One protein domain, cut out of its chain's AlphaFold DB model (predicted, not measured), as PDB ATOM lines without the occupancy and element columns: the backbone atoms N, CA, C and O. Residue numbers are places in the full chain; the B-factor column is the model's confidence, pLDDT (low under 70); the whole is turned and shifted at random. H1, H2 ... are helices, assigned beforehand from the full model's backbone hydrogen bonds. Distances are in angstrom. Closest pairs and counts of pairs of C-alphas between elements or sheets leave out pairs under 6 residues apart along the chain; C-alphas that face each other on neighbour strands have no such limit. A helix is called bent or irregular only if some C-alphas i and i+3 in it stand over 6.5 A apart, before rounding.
ATOM      1  N   LEU A  27     190.742 188.294 205.546       82.38
ATOM      2  CA  LEU A  27     191.088 189.650 205.109       82.38
ATOM      3  C   LEU A  27     192.495 189.740 204.523       82.38
ATOM      4  O   LEU A  27     192.693 190.459 203.554       82.38
ATOM      5  N   VAL A  28     193.465 189.012 205.078       81.58
ATOM      6  CA  VAL A  28     194.843 189.006 204.566       81.58
ATOM      7  C   VAL A  28     194.986 188.047 203.381       81.58
ATOM      8  O   VAL A  28     195.592 188.384 202.366       81.58
ATOM      9  N   SER A  29     194.410 186.847 203.467       81.07
ATOM     10  CA  SER A  29     194.635 185.809 202.453       81.07
ATOM     11  C   SER A  29     193.953 186.095 201.116       81.07
ATOM     12  O   SER A  29     194.544 185.807 200.077       81.07
ATOM     13  N   THR A  30     192.751 186.676 201.110       85.04
ATOM     14  CA  THR A  30     192.013 187.001 199.876       85.04
ATOM     15  C   THR A  30     192.775 187.969 198.961       85.04
ATOM     16  O   THR A  30     193.047 187.605 197.813       85.04
ATOM     17  N   PRO A  31     193.178 189.174 199.416       86.05
ATOM     18  CA  PRO A  31     193.928 190.102 198.577       86.05
ATOM     19  C   PRO A  31     195.298 189.544 198.190       86.05
ATOM     20  O   PRO A  31     195.681 189.675 197.032       86.05
ATOM     21  N   MET A  32     195.996 188.830 199.084       86.02
ATOM     22  CA  MET A  32     197.261 188.172 198.731       86.02
ATOM     23  C   MET A  32     197.085 187.142 197.609       86.02
ATOM     24  O   MET A  32     197.906 187.070 196.697       86.02
ATOM     25  N   GLN A  33     196.013 186.345 197.642       86.66
ATOM     26  CA  GLN A  33     195.715 185.386 196.579       86.66
ATOM     27  C   GLN A  33     195.366 186.080 195.263       86.66
ATOM     28  O   GLN A  33     195.797 185.610 194.209       86.66
ATOM     29  N   ASN A  34     194.613 187.180 195.314       89.74
ATOM     30  CA  ASN A  34     194.260 187.961 194.131       89.74
ATOM     31  C   ASN A  34     195.500 188.590 193.486       89.74
ATOM     32  O   ASN A  34     195.704 188.430 192.285       89.74
ATOM     33  N   GLU A  35     196.378 189.201 194.280       88.23
ATOM     34  CA  GLU A  35     197.650 189.744 193.796       88.23
ATOM     35  C   GLU A  35     198.562 188.631 193.260       88.23
ATOM     36  O   GLU A  35     199.093 188.730 192.157       88.23
ATOM     37  N   ALA A  36     198.651 187.486 193.941       88.69
ATOM     38  CA  ALA A  36     199.400 186.338 193.432       88.69
ATOM     39  C   ALA A  36     198.817 185.770 192.125       88.69
ATOM     40  O   ALA A  36     199.556 185.200 191.321       88.69
ATOM     41  N   ARG A  37     197.500 185.859 191.904       89.98
ATOM     42  CA  ARG A  37     196.859 185.476 190.632       89.98
ATOM     43  C   ARG A  37     197.144 186.484 189.524       89.98
ATOM     44  O   ARG A  37     197.248 186.052 188.385       89.98
ATOM     45  N   ARG A  38     197.293 187.771 189.844       89.73
ATOM     46  CA  ARG A  38     197.667 188.827 188.888       89.73
ATOM     47  C   ARG A  38     199.138 188.754 188.483       89.73
ATOM     48  O   ARG A  38     199.444 188.798 187.302       89.73
ATOM     49  N   LEU A  39     200.033 188.537 189.443       90.46
ATOM     50  CA  LEU A  39     201.478 188.506 189.198       90.46
ATOM     51  C   LEU A  39     201.951 187.216 188.512       90.46
ATOM     52  O   LEU A  39     202.966 187.211 187.820       90.46
ATOM     53  N   ARG A  40     201.243 186.094 188.700       90.00
ATOM     54  CA  ARG A  40     201.572 184.815 188.049       90.00
ATOM     55  C   ARG A  40     201.619 184.893 186.515       90.00
ATOM     56  O   ARG A  40     202.640 184.485 185.969       90.00
ATOM     57  N   PRO A  41     200.585 185.389 185.810       87.30
ATOM     58  CA  PRO A  41     200.616 185.505 184.356       87.30
ATOM     59  C   PRO A  41     201.644 186.530 183.877       87.30
ATOM     60  O   PRO A  41     202.259 186.305 182.843       87.30
ATOM     61  N   GLU A  42     201.889 187.616 184.613       87.80
ATOM     62  CA  GLU A  42     202.945 188.577 184.264       87.80
ATOM     63  C   GLU A  42     204.332 187.936 184.338       87.80
ATOM     64  O   GLU A  42     205.099 187.996 183.379       87.80
ATOM     65  N   ARG A  43     204.622 187.225 185.433       87.56
ATOM     66  CA  ARG A  43     205.857 186.442 185.567       87.56
ATOM     67  C   ARG A  43     205.963 185.357 184.506       87.56
ATOM     68  O   ARG A  43     207.049 185.130 183.992       87.56
ATOM     69  N   TRP A  44     204.852 184.700 184.173       86.62
ATOM     70  CA  TRP A  44     204.825 183.689 183.122       86.62
ATOM     71  C   TRP A  44     205.160 184.297 181.759       86.62
ATOM     72  O   TRP A  44     206.000 183.744 181.060       86.62
ATOM     73  N   LYS A  45     204.591 185.459 181.416       86.87
ATOM     74  CA  LYS A  45     204.912 186.179 180.176       86.87
ATOM     75  C   LYS A  45     206.392 186.532 180.092       86.87
ATOM     76  O   LYS A  45     206.999 186.273 179.065       86.87
ATOM     77  N   VAL A  46     206.972 187.070 181.167       87.63
ATOM     78  CA  VAL A  46     208.405 187.407 181.208       87.63
ATOM     79  C   VAL A  46     209.265 186.149 181.071       87.63
ATOM     80  O   VAL A  46     210.169 186.109 180.246       87.63
ATOM     81  N   ALA A  47     208.958 185.097 181.831       86.34
ATOM     82  CA  ALA A  47     209.728 183.854 181.806       86.34
ATOM     83  C   ALA A  47     209.618 183.096 180.473       86.34
ATOM     84  O   ALA A  47     210.543 182.389 180.098       86.34
ATOM     85  N   ASN A  48     208.496 183.230 179.764       87.93
ATOM     86  CA  ASN A  48     208.244 182.530 178.503       87.93
ATOM     87  C   ASN A  48     208.390 183.447 177.286       87.93
ATOM     88  O   ASN A  48     208.040 183.042 176.183       87.93
ATOM     89  N   GLN A  49     208.905 184.668 177.452       86.73
ATOM     90  CA  GLN A  49     209.060 185.611 176.346       86.73
ATOM     91  C   GLN A  49     209.963 185.041 175.244       86.73
ATOM     92  O   GLN A  49     209.647 185.169 174.064       86.73
ATOM     93  N   GLU A  50     211.051 184.367 175.621       85.65
ATOM     94  CA  GLU A  50     211.967 183.718 174.678       85.65
ATOM     95  C   GLU A  50     211.306 182.538 173.952       85.65
ATOM     96  O   GLU A  50     211.363 182.462 172.726       85.65
ATOM     97  N   GLY A  51     210.594 181.677 174.687       84.49
ATOM     98  CA  GLY A  51     209.834 180.573 174.094       84.49
ATOM     99  C   GLY A  51     208.736 181.063 173.144       84.49
ATOM    100  O   GLY A  51     208.529 180.489 172.080       84.49
ATOM    101  N   MET A  52     208.073 182.176 173.468       87.11
ATOM    102  CA  MET A  52     207.104 182.811 172.569       87.11
ATOM    103  C   MET A  52     207.757 183.430 171.334       87.11
ATOM    104  O   MET A  52     207.173 183.363 170.257       87.11
ATOM    105  N   ALA A  53     208.972 183.969 171.451       88.04
ATOM    106  CA  ALA A  53     209.727 184.431 170.291       88.04
ATOM    107  C   ALA A  53     210.123 183.266 169.367       88.04
ATOM    108  O   ALA A  53     210.128 183.430 168.150       88.04
ATOM    109  N   GLU A  54     210.433 182.089 169.916       87.23
ATOM    110  CA  GLU A  54     210.694 180.883 169.122       87.23
ATOM    111  C   GLU A  54     209.446 180.389 168.390       87.23
ATOM    112  O   GLU A  54     209.501 180.160 167.183       87.23
ATOM    113  N   VAL A  55     208.310 180.308 169.086       84.75
ATOM    114  CA  VAL A  55     207.026 179.944 168.472       84.75
ATOM    115  C   VAL A  55     206.638 180.944 167.379       84.75
ATOM    116  O   VAL A  55     206.198 180.528 166.312       84.75
ATOM    117  N   ALA A  56     206.859 182.245 167.591       85.84
ATOM    118  CA  ALA A  56     206.596 183.264 166.576       85.84
ATOM    119  C   ALA A  56     207.439 183.051 165.308       85.84
ATOM    120  O   ALA A  56     206.893 183.070 164.208       85.84
ATOM    121  N   ARG A  57     208.743 182.766 165.450       87.58
ATOM    122  CA  ARG A  57     209.613 182.432 164.307       87.58
ATOM    123  C   ARG A  57     209.172 181.149 163.604       87.58
ATOM    124  O   ARG A  57     209.212 181.072 162.381       87.58
ATOM    125  N   PHE A  58     208.755 180.138 164.367       85.56
ATOM    126  CA  PHE A  58     208.261 178.883 163.807       85.56
ATOM    127  C   PHE A  58     206.986 179.094 162.979       85.56
ATOM    128  O   PHE A  58     206.888 178.541 161.887       85.56
ATOM    129  N   ILE A  59     206.053 179.914 163.471       83.34
ATOM    130  CA  ILE A  59     204.810 180.270 162.774       83.34
ATOM    131  C   ILE A  59     205.095 181.095 161.513       83.34
ATOM    132  O   ILE A  59     204.492 180.841 160.477       83.34
ATOM    133  N   GLU A  60     206.025 182.051 161.565       82.60
ATOM    134  CA  GLU A  60     206.420 182.834 160.386       82.60
ATOM    135  C   GLU A  60     207.040 181.948 159.295       82.60
ATOM    136  O   GLU A  60     206.765 182.130 158.112       82.60
ATOM    137  N   MET A  61     207.848 180.959 159.691       85.04
ATOM    138  CA  MET A  61     208.539 180.074 158.753       85.04
ATOM    139  C   MET A  61     207.646 178.968 158.177       85.04
ATOM    140  O   MET A  61     207.784 178.636 157.003       85.04
ATOM    141  N   ASN A  62     206.776 178.363 158.989       83.68
ATOM    142  CA  ASN A  62     205.979 177.194 158.588       83.68
ATOM    143  C   ASN A  62     204.519 177.532 158.276       83.68
ATOM    144  O   ASN A  62     203.782 176.652 157.848       83.68
ATOM    145  N   GLY A  63     204.102 178.778 158.496       75.82
ATOM    146  CA  GLY A  63     202.694 179.143 158.512       75.82
ATOM    147  C   GLY A  63     202.050 178.876 159.874       75.82
ATOM    148  O   GLY A  63     202.515 178.085 160.701       75.82
ATOM    149  N   SER A  64     200.959 179.591 160.129       74.64
ATOM    150  CA  SER A  64     200.132 179.376 161.308       74.64
ATOM    151  C   SER A  64     199.130 178.272 161.015       74.64
ATOM    152  O   SER A  64     198.249 178.454 160.177       74.64
ATOM    153  N   PHE A  65     199.175 177.173 161.774       72.00
ATOM    154  CA  PHE A  65     198.095 176.178 161.756       72.00
ATOM    155  C   PHE A  65     196.722 176.832 161.993       72.00
ATOM    156  O   PHE A  65     195.712 176.390 161.449       72.00
ATOM    157  N   ALA A  66     196.676 177.903 162.794       70.10
ATOM    158  CA  ALA A  66     195.443 178.633 163.049       70.10
ATOM    159  C   ALA A  66     194.959 179.424 161.826       70.10
ATOM    160  O   ALA A  66     193.751 179.493 161.641       70.10
ATOM    161  N   ASP A  67     195.855 179.975 160.997       70.10
ATOM    162  CA  ASP A  67     195.456 180.645 159.747       70.10
ATOM    163  C   ASP A  67     195.034 179.625 158.685       70.10
ATOM    164  O   ASP A  67     194.072 179.862 157.962       70.10
ATOM    165  N   GLU A  68     195.696 178.465 158.631       66.74
ATOM    166  CA  GLU A  68     195.341 177.380 157.706       66.74
ATOM    167  C   GLU A  68     193.967 176.756 157.998       66.74
ATOM    168  O   GLU A  68     193.307 176.291 157.076       66.74
ATOM    169  N   ASN A  69     193.519 176.759 159.260       76.33
ATOM    170  CA  ASN A  69     192.214 176.222 159.679       76.33
ATOM    171  C   ASN A  69     191.199 177.327 160.009       76.33
ATOM    172  O   ASN A  69     190.201 177.085 160.699       76.33
ATOM    173  N   ARG A  70     191.457 178.566 159.577       70.80
ATOM    174  CA  ARG A  70     190.549 179.680 159.826       70.80
ATOM    175  C   ARG A  70     189.398 179.669 158.821       70.80
ATOM    176  O   ARG A  70     189.397 180.413 157.848       70.80
TER     177      ARG A  70
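AT A GLANCE: This is residues 27 to 70 of the 72 residues of the protein "Antitoxin CcdA" of Escherichia coli (UniProt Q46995). Two helices, H1 and then the shorter H2, follow each other end to end in one long, open arch, and after H2 the printed part turns aside into a small hook that holds the short helix H3. The arch makes the length, and no helix touches another. The printed part has 44 residues with three named helices, in the order H1, H2, H3, and no named strand, and its class is all helix. It is extended, with a radius of gyration of the C-alphas of 16.7 A, and the C-alphas span 50 by 24 by 6 A along their three main axes, a rod in outline.

HOW THE PARTS SIT: H1, residues 27 to 47, has a kink of 26 degrees near residue 41. It is neither bent nor irregular, but only just: C-alphas 38 and 41 are 6.3 A apart. A tight link of one residue, Asn 48, joins it to H2, residues 49 to 62, and the two helices meet only through their link. A second tight link, residues 63 and 64, joins H2 to H3, residues 65 to 68. H2 and H3 are close but not clearly touching: their closest C-alphas, those of Ile 59 and Phe 65, are 7.9 A apart, and their centres are 14.3 A apart. H1 and H3 are apart. In H2 every O i to N i+4 pair is within hydrogen-bond range, in H1 14 of 17 are, and H3 is too short for such a pair but has its one O i to N i+3 pair within range.

IN THESE COORDINATES: H1 begins at C-alpha 27, at (191.088, 189.650, 205.109), and runs 30.4 A from its first to its last C-alpha, with 21 residues. H2 begins at C-alpha 49, at (209.060, 185.611, 176.346), and its 14 residues run 19.9 A from first to last C-alpha. H3, with four residues, ends at C-alpha 68, at (195.341, 177.380, 157.706).

THE WHOLE: The two C-alphas farthest apart, those of Leu 27 and Met 61, are 50.4 A apart, and the first and last printed C-alphas, those of Leu 27 and Arg 70, are 46.4 A apart. Residues 27 to 54 stand free, of which 27 to 47 belong to H1 and 49 to 54 to H2. The printed part has no cut, and neither link is long. The mean pLDDT of the printed part is 83.8, and one residue, Glu 68, is under 70.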